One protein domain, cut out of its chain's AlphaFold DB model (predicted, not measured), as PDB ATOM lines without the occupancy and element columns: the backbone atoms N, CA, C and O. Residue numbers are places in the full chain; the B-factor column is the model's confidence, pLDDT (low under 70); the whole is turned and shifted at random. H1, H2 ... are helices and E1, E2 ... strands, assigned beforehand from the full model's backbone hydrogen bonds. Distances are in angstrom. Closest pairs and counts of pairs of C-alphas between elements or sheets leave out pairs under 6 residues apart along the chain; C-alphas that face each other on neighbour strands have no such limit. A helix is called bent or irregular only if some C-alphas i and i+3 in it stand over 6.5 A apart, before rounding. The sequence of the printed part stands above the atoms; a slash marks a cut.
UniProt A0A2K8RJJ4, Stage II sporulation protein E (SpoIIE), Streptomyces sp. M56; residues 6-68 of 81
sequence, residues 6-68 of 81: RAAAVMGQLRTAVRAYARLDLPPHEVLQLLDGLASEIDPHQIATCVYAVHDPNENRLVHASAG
ATOM      1  N   ARG A   6      76.991 110.979 151.796       82.31
ATOM      2  CA  ARG A   6      77.853 109.893 152.294       82.31
ATOM      3  C   ARG A   6      79.304 110.050 151.835       82.31
ATOM      4  O   ARG A   6      80.202 110.033 152.663       82.31
ATOM      5  N   ALA A   7      79.533 110.295 150.544       82.88
ATOM      6  CA  ALA A   7      80.885 110.501 150.020       82.88
ATOM      7  C   ALA A   7      81.549 111.754 150.619       82.88
ATOM      8  O   ALA A   7      82.747 111.751 150.895       82.88
ATOM      9  N   ALA A   8      80.771 112.814 150.863       86.75
ATOM     10  CA  ALA A   8      81.265 114.017 151.527       86.75
ATOM     11  C   ALA A   8      81.668 113.750 152.989       86.75
ATOM     12  O   ALA A   8      82.706 114.244 153.427       86.75
ATOM     13  N   ALA A   9      80.890 112.942 153.716       88.50
ATOM     14  CA  ALA A   9      81.206 112.539 155.084       88.50
ATOM     15  C   ALA A   9      82.512 111.730 155.147       88.50
ATOM     16  O   ALA A   9      83.413 112.101 155.898       88.50
ATOM     17  N   VAL A  10      82.658 110.716 154.285       88.19
ATOM     18  CA  VAL A  10      83.879 109.893 154.199       88.19
ATOM     19  C   VAL A  10      85.103 110.755 153.878       88.19
ATOM     20  O   VAL A  10      86.117 110.694 154.570       88.19
ATOM     21  N   MET A  11      85.003 111.652 152.893       89.50
ATOM     22  CA  MET A  11      86.100 112.569 152.555       89.50
ATOM     23  C   MET A  11      86.430 113.554 153.689       89.50
ATOM     24  O   MET A  11      87.586 113.961 153.834       89.50
ATOM     25  N   GLY A  12      85.443 113.940 154.502       90.00
ATOM     26  CA  GLY A  12      85.640 114.748 155.707       90.00
ATOM     27  C   GLY A  12      86.399 114.000 156.807       90.00
ATOM     28  O   GLY A  12      87.306 114.568 157.424       90.00
ATOM     29  N   GLN A  13      86.084 112.718 157.002       91.62
ATOM     30  CA  GLN A  13      86.787 111.841 157.941       91.62
ATOM     31  C   GLN A  13      88.237 111.619 157.504       91.62
ATOM     32  O   GLN A  13      89.149 111.905 158.278       91.62
ATOM     33  N   LEU A  14      88.466 111.239 156.240       90.62
ATOM     34  CA  LEU A  14      89.814 111.042 155.696       90.62
ATOM     35  C   LEU A  14      90.664 112.313 155.811       90.62
ATOM     36  O   LEU A  14      91.815 112.260 156.231       90.62
ATOM     37  N   ARG A  15      90.095 113.490 155.519       89.69
ATOM     38  CA  ARG A  15      90.813 114.768 155.654       89.69
ATOM     39  C   ARG A  15      91.192 115.090 157.095       89.69
ATOM     40  O   ARG A  15      92.262 115.645 157.335       89.69
ATOM     41  N   THR A  16      90.311 114.778 158.039       92.81
ATOM     42  CA  THR A  16      90.590 114.947 159.469       92.81
ATOM     43  C   THR A  16      91.712 114.010 159.909       92.81
ATOM     44  O   THR A  16      92.643 114.459 160.574       92.81
ATOM     45  N   ALA A  17      91.685 112.754 159.462       92.31
ATOM     46  CA  ALA A  17      92.721 111.770 159.755       92.31
ATOM     47  C   ALA A  17      94.091 112.169 159.191       92.31
ATOM     48  O   ALA A  17      95.060 112.187 159.942       92.31
ATOM     49  N   VAL A  18      94.165 112.617 157.928       90.44
ATOM     50  CA  VAL A  18      95.407 113.159 157.335       90.44
ATOM     51  C   VAL A  18      96.006 114.250 158.222       90.44
ATOM     52  O   VAL A  18      97.205 114.257 158.478       90.44
ATOM     53  N   ARG A  19      95.180 115.183 158.716       89.75
ATOM     54  CA  ARG A  19      95.651 116.273 159.587       89.75
ATOM     55  C   ARG A  19      96.147 115.780 160.943       89.75
ATOM     56  O   ARG A  19      97.042 116.406 161.499       89.75
ATOM     57  N   ALA A  20      95.557 114.716 161.482       91.19
ATOM     58  CA  ALA A  20      96.011 114.103 162.723       91.19
ATOM     59  C   ALA A  20      97.344 113.370 162.514       91.19
ATOM     60  O   ALA A  20      98.292 113.623 163.252       91.19
ATOM     61  N   TYR A  21      97.452 112.548 161.467       89.88
ATOM     62  CA  TYR A  21      98.677 111.811 161.145       89.88
ATOM     63  C   TYR A  21      99.832 112.722 160.739       89.88
ATOM     64  O   TYR A  21     100.970 112.452 161.101       89.88
ATOM     65  N   ALA A  22      99.553 113.858 160.098       86.94
ATOM     66  CA  ALA A  22     100.570 114.862 159.794       86.94
ATOM     67  C   ALA A  22     101.255 115.448 161.044       86.94
ATOM     68  O   ALA A  22     102.306 116.064 160.922       86.94
ATOM     69  N   ARG A  23     100.673 115.287 162.241       89.31
ATOM     70  CA  ARG A  23     101.293 115.702 163.511       89.31
ATOM     71  C   ARG A  23     102.188 114.632 164.131       89.31
ATOM     72  O   ARG A  23     102.845 114.927 165.121       89.31
ATOM     73  N   LEU A  24     102.172 113.412 163.599       88.12
ATOM     74  CA  LEU A  24     102.954 112.289 164.115       88.12
ATOM     75  C   LEU A  24     104.389 112.264 163.568       88.12
ATOM     76  O   LEU A  24     105.149 111.390 163.961       88.12
ATOM     77  N   ASP A  25     104.736 113.196 162.673       85.19
ATOM     78  CA  ASP A  25     106.050 113.285 162.014       85.19
ATOM     79  C   ASP A  25     106.474 111.971 161.326       85.19
ATOM     80  O   ASP A  25     107.646 111.613 161.243       85.19
ATOM     81  N   LEU A  26     105.478 111.221 160.846       86.12
ATOM     82  CA  LEU A  26     105.677 109.952 160.160       86.12
ATOM     83  C   LEU A  26     106.097 110.181 158.707       86.12
ATOM     84  O   LEU A  26     105.642 111.140 158.067       86.12
ATOM     85  N   PRO A  27     106.889 109.262 158.131       86.25
ATOM     86  CA  PRO A  27     107.200 109.326 156.719       86.25
ATOM     87  C   PRO A  27     105.917 109.156 155.883       86.25
ATOM     88  O   PRO A  27     104.967 108.474 156.281       86.25
ATOM     89  N   PRO A  28     105.865 109.752 154.680       86.56
ATOM     90  CA  PRO A  28     104.624 109.877 153.923       86.56
ATOM     91  C   PRO A  28     104.005 108.535 153.499       86.56
ATOM     92  O   PRO A  28     102.795 108.470 153.296       86.56
ATOM     93  N   HIS A  29     104.795 107.464 153.389       85.19
ATOM     94  CA  HIS A  29     104.288 106.126 153.073       85.19
ATOM     95  C   HIS A  29     103.513 105.499 154.245       85.19
ATOM     96  O   HIS A  29     102.459 104.907 154.016       85.19
ATOM     97  N   GLU A  30     103.968 105.686 155.487       89.50
ATOM     98  CA  GLU A  30     103.265 105.209 156.687       89.50
ATOM     99  C   GLU A  30     101.936 105.942 156.873       89.50
ATOM    100  O   GLU A  30     100.909 105.323 157.149       89.50
ATOM    101  N   VAL A  31     101.918 107.258 156.629       90.88
ATOM    102  CA  VAL A  31     100.679 108.052 156.664       90.88
ATOM    103  C   VAL A  31      99.640 107.493 155.688       90.88
ATOM    104  O   VAL A  31      98.458 107.423 156.027       90.88
ATOM    105  N   LEU A  32     100.060 107.070 154.491       90.06
ATOM    106  CA  LEU A  32      99.153 106.470 153.514       90.06
ATOM    107  C   LEU A  32      98.675 105.073 153.917       90.06
ATOM    108  O   LEU A  32      97.506 104.778 153.699       90.06
ATOM    109  N   GLN A  33      99.525 104.244 154.525       89.56
ATOM    110  CA  GLN A  33      99.112 102.933 155.041       89.56
ATOM    111  C   GLN A  33      98.067 103.065 156.154       89.56
ATOM    112  O   GLN A  33      97.057 102.363 156.142       89.56
ATOM    113  N   LEU A  34      98.263 104.008 157.078       90.62
ATOM    114  CA  LEU A  34      97.279 104.314 158.119       90.62
ATOM    115  C   LEU A  34      95.963 104.826 157.516       90.62
ATOM    116  O   LEU A  34      94.882 104.446 157.969       90.62
ATOM    117  N   LEU A  35      96.038 105.661 156.473       90.31
ATOM    118  CA  LEU A  35      94.849 106.131 155.762       90.31
ATOM    119  C   LEU A  35      94.098 105.014 155.038       90.31
ATOM    120  O   LEU A  35      92.874 105.062 155.001       90.31
ATOM    121  N   ASP A  36      94.811 104.059 154.444       88.56
ATOM    122  CA  ASP A  36      94.227 102.927 153.720       88.56
ATOM    123  C   ASP A  36      93.475 101.985 154.671       88.56
ATOM    124  O   ASP A  36      92.324 101.614 154.413       88.56
ATOM    125  N   GLY A  37      94.071 101.703 155.836       89.50
ATOM    126  CA  GLY A  37      93.403 100.987 156.923       89.50
ATOM    127  C   GLY A  37      92.135 101.707 157.384       89.50
ATOM    128  O   GLY A  37      91.055 101.119 157.398       89.50
ATOM    129  N   LEU A  38      92.228 103.012 157.660       90.00
ATOM    130  CA  LEU A  38      91.070 103.805 158.078       90.00
ATOM    131  C   LEU A  38      89.981 103.881 156.995       90.00
ATOM    132  O   LEU A  38      88.793 103.822 157.302       90.00
ATOM    133  N   ALA A  39      90.358 104.029 155.724       88.00
ATOM    134  CA  ALA A  39      89.406 104.042 154.618       88.00
ATOM    135  C   ALA A  39      88.641 102.714 154.536       88.00
ATOM    136  O   ALA A  39      87.419 102.731 154.379       88.00
ATOM    137  N   SER A  40      89.344 101.594 154.726       87.69
ATOM    138  CA  SER A  40      88.761 100.249 154.764       87.69
ATOM    139  C   SER A  40      87.791 100.058 155.936       87.69
ATOM    140  O   SER A  40      86.775  99.380 155.782       87.69
ATOM    141  N   GLU A  41      88.061 100.680 157.087       89.69
ATOM    142  CA  GLU A  41      87.163 100.672 158.252       89.69
ATOM    143  C   GLU A  41      85.916 101.547 158.052       89.69
ATOM    144  O   GLU A  41      84.820 101.173 158.472       89.69
ATOM    145  N   ILE A  42      86.067 102.714 157.418       88.12
ATOM    146  CA  ILE A  42      84.964 103.658 157.188       88.12
ATOM    147  C   ILE A  42      83.987 103.120 156.137       88.12
ATOM    148  O   ILE A  42      82.770 103.168 156.338       88.12
ATOM    149  N   ASP A  43      84.501 102.665 154.995       83.31
ATOM    150  CA  ASP A  43      83.694 102.088 153.925       83.31
ATOM    151  C   ASP A  43      84.558 101.172 153.032       83.31
ATOM    152  O   ASP A  43      85.279 101.666 152.161       83.31
ATOM    153  N   PRO A  44      84.462  99.837 153.179       78.75
ATOM    154  CA  PRO A  44      85.316  98.884 152.460       78.75
ATOM    155  C   PRO A  44      85.073  98.855 150.943       78.75
ATOM    156  O   PRO A  44      85.830  98.233 150.201       78.75
ATOM    157  N   HIS A  45      84.015  99.507 150.451       78.00
ATOM    158  CA  HIS A  45      83.712  99.608 149.022       78.00
ATOM    159  C   HIS A  45      84.108 100.967 148.424       78.00
ATOM    160  O   HIS A  45      83.937 101.194 147.222       78.00
ATOM    161  N   GLN A  46      84.623 101.888 149.242       72.81
ATOM    162  CA  GLN A  46      84.995 103.229 148.821       72.81
ATOM    163  C   GLN A  46      86.455 103.267 148.363       72.81
ATOM    164  O   GLN A  46      87.384 103.114 149.144       72.81
ATOM    165  N   ILE A  47      86.662 103.582 147.084       74.38
ATOM    166  CA  ILE A  47      87.994 103.873 146.547       74.38
ATOM    167  C   ILE A  47      88.249 105.379 146.656       74.38
ATOM    168  O   ILE A  47      87.465 106.186 146.138       74.38
ATOM    169  N   ALA A  48      89.352 105.760 147.301       79.00
ATOM    170  CA  ALA A  48      89.811 107.139 147.421       79.00
ATOM    171  C   ALA A  48      91.239 107.284 146.881       79.00
ATOM    172  O   ALA A  48      92.081 106.413 147.065       79.00
ATOM    173  N   THR A  49      91.516 108.406 146.217       82.81
ATOM    174  CA  THR A  49      92.876 108.770 145.805       82.81
ATOM    175  C   THR A  49      93.453 109.767 146.797       82.81
ATOM    176  O   THR A  49      92.785 110.756 147.113       82.81
ATOM    177  N   CYS A  50      94.690 109.561 147.237       81.81
ATOM    178  CA  CYS A  50      95.368 110.455 148.171       81.81
ATOM    179  C   CYS A  50      96.784 110.777 147.682       81.81
ATOM    180  O   CYS A  50      97.471 109.917 147.138       81.81
ATOM    181  N   VAL A  51      97.218 112.019 147.885       85.12
ATOM    182  CA  VAL A  51      98.617 112.432 147.736       85.12
ATOM    183  C   VAL A  51      98.994 113.159 149.015       85.12
ATOM    184  O   VAL A  51      98.283 114.075 149.433       85.12
ATOM    185  N   TYR A  52     100.097 112.744 149.626       86.62
ATOM    186  CA  TYR A  52     100.638 113.353 150.831       86.62
ATOM    187  C   TYR A  52     102.090 113.748 150.578       86.62
ATOM    188  O   TYR A  52     102.856 112.967 150.017       86.62
ATOM    189  N   ALA A  53     102.453 114.973 150.946       85.62
ATOM    190  CA  ALA A  53     103.788 115.512 150.739       85.62
ATOM    191  C   ALA A  53     104.229 116.311 151.963       85.62
ATOM    192  O   ALA A  53     103.456 117.097 152.513       85.62
ATOM    193  N   VAL A  54     105.483 116.113 152.353       86.44
ATOM    194  CA  VAL A  54     106.163 116.810 153.440       86.44
ATOM    195  C   VAL A  54     107.334 117.567 152.833       86.44
ATOM    196  O   VAL A  54     108.150 116.993 152.111       86.44
ATOM    197  N   HIS A  55     107.390 118.868 153.099       85.25
ATOM    198  CA  HIS A  55     108.470 119.738 152.657       85.25
ATOM    199  C   HIS A  55     109.348 120.098 153.854       85.25
ATOM    200  O   HIS A  55     108.872 120.751 154.783       85.25
ATOM    201  N   ASP A  56     110.615 119.698 153.802       84.00
ATOM    202  CA  ASP A  56     111.654 120.121 154.730       84.00
ATOM    203  C   ASP A  56     112.369 121.360 154.158       84.00
ATOM    204  O   ASP A  56     113.119 121.241 153.180       84.00
ATOM    205  N   PRO A  57     112.146 122.559 154.726       80.88
ATOM    206  CA  PRO A  57     112.780 123.782 154.249       80.88
ATOM    207  C   PRO A  57     114.260 123.889 154.634       80.88
ATOM    208  O   PRO A  57     114.985 124.643 153.989       80.88
ATOM    209  N   ASN A  58     114.717 123.177 155.667       87.12
ATOM    210  CA  ASN A  58     116.107 123.241 156.122       87.12
ATOM    211  C   ASN A  58     117.010 122.434 155.188       87.12
ATOM    212  O   ASN A  58     118.120 122.851 154.870       87.12
ATOM    213  N   GLU A  59     116.502 121.296 154.720       84.00
ATOM    214  CA  GLU A  59     117.223 120.377 153.838       84.00
ATOM    215  C   GLU A  59     116.813 120.533 152.364       84.00
ATOM    216  O   GLU A  59     117.300 119.805 151.499       84.00
ATOM    217  N   ASN A  60     115.926 121.497 152.073       86.00
ATOM    218  CA  ASN A  60     115.344 121.763 150.754       86.00
ATOM    219  C   ASN A  60     114.820 120.479 150.080       86.00
ATOM    220  O   ASN A  60     115.039 120.237 148.890       86.00
ATOM    221  N   ARG A  61     114.164 119.620 150.871       85.25
ATOM    222  CA  ARG A  61     113.718 118.289 150.448       85.25
ATOM    223  C   ARG A  61     112.199 118.206 150.450       85.25
ATOM    224  O   ARG A  61     111.542 118.566 151.418       85.25
ATOM    225  N   LEU A  62     111.643 117.650 149.377       85.44
ATOM    226  CA  LEU A  62     110.229 117.311 149.277       85.44
ATOM    227  C   LEU A  62     110.082 115.790 149.235       85.44
ATOM    228  O   LEU A  62     110.496 115.155 148.266       85.44
ATOM    229  N   VAL A  63     109.469 115.210 150.262       86.50
ATOM    230  CA  VAL A  63     109.143 113.781 150.299       86.50
ATOM    231  C   VAL A  63     107.648 113.638 150.073       86.50
ATOM    232  O   VAL A  63     106.856 114.292 150.745       86.50
ATOM    233  N   HIS A  64     107.238 112.802 149.125       86.81
ATOM    234  CA  HIS A  64     105.826 112.600 148.828       86.81
ATOM    235  C   HIS A  64     105.504 111.127 148.618       86.81
ATOM    236  O   HIS A  64     106.360 110.334 148.237       86.81
ATOM    237  N   ALA A  65     104.249 110.777 148.860       86.88
ATOM    238  CA  ALA A  65     103.689 109.480 148.545       86.88
ATOM    239  C   ALA A  65     102.293 109.669 147.938       86.88
ATOM    240  O   ALA A  65     101.587 110.641 148.233       86.88
ATOM    241  N   SER A  66     101.883 108.738 147.079       84.88
ATOM    242  CA  SER A  66     100.566 108.768 146.441       84.88
ATOM    243  C   SER A  66      99.900 107.397 146.472       84.88
ATOM    244  O   SER A  66     100.558 106.387 146.239       84.88
ATOM    245  N   ALA A  67      98.596 107.373 146.739       81.75
ATOM    246  CA  ALA A  67      97.747 106.186 146.742       81.75
ATOM    247  C   ALA A  67      96.677 106.319 145.651       81.75
ATOM    248  O   ALA A  67      95.900 107.282 145.640       81.75
ATOM    249  N   GLY A  68      96.660 105.374 144.705       71.38
ATOM    250  CA  GLY A  68      95.675 105.308 143.617       71.38
ATOM    251  C   GLY A  68      95.732 106.460 142.603       71.38
ATOM    252  O   GLY A  68      94.875 106.537 141.724       71.38
TER     253      GLY A  68
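What this domain is: This is residues 6 to 68 of the 81 residues of the protein "Stage II sporulation protein E (SpoIIE)" of Streptomyces sp. M56 (UniProt A0A2K8RJJ4). What shape does the printed part make? A helical hairpin of H1 and H2 is followed by a long two-stranded hairpin of E1 and E2, and residues 28 to 36 of H2 pack on the two strands. The strand hairpin reaches past the helices at one end, where its turn, residues 56 to 61, sticks out, while H1 begins toward the other end. What are the parts, in order? The printed part has 63 residues, with two named helices and then two named strands, H1, H2, E1 and E2; the strands make one antiparallel sheet of order E1 - E2, and the class is mixed, helices and strands. How compact is it? It is only just compact, close to loose, with a radius of gyration of the C-alphas of 12.4 A, and the outline is a rod spanning 40 by 20 by 16 A.

Where its parts are: Where are the helices? H1 is residues 6 to 21 and measures 22.7 A from first to last C-alpha, beginning at C-alpha 6 at (77.853, 109.893, 152.294). H2 is residues 28 to 42 and measures 20.9 A, beginning at C-alpha 28 at (104.624, 109.877, 153.923). Where are the strands? E1 is residues 50 to 56, 20.0 A from first to last C-alpha, and E2 is residues 61 to 67, 20.4 A. C-alpha 67, where E2 ends, is at (97.747, 106.186, 146.742).

How they stand to each other: How do the two helices stand? H1 and H2 form a helical hairpin and touch, with 8 pairs of C-alphas within 8 A; the closest C-alphas are those of Tyr 21 and Val 31, 6.2 A apart. They run opposite ways at a steep tilt of 36 degrees, only just beyond shallow. In both H1 and H2 every O i to N i+4 pair is within hydrogen-bond range, and neither helix is bent. How near does H2 come to the strands? The closest C-alphas of H2 and E2 are those of Pro 28 and Ala 65, 5.5 A apart. The closest C-alphas of H2 and E1 are those of Pro 28 and Tyr 52, 6.1 A apart. Where does H1 stand to the strands? H1 and E2 are apart. H1 and E1 are apart too, but only just, their closest C-alphas being 8.3 A from each other. How are the strands paired? E1 and E2 are a hairpin of antiparallel neighbours, with 170 degrees between their N-to-C directions, and C-alphas 53 and 64 face each other at 4.0 A. Within hydrogen-bond range are, for instance, N 50 and O 67 at 3.0 A and N 56 and O 61 at 2.8 A.

The domain as a whole: How large is the whole? The two C-alphas farthest apart are those of Arg 6 and Glu 59, at 40.8 A. The first and last printed C-alphas, those of Arg 6 and Gly 68, are 20.3 A apart. Is there a cut, and how long are the links? The printed part has no cut and runs from residue 6 to residue 68 of a full chain of 81 residues. The link from E1 to E2 is tight, with 4 residues between them, and the links from H1 to H2 and from H2 to E1 are short, with 6 and 7 residues; there is no long link. How confident is the model? The mean pLDDT of the printed part is 86.2, and no printed residue is under 70.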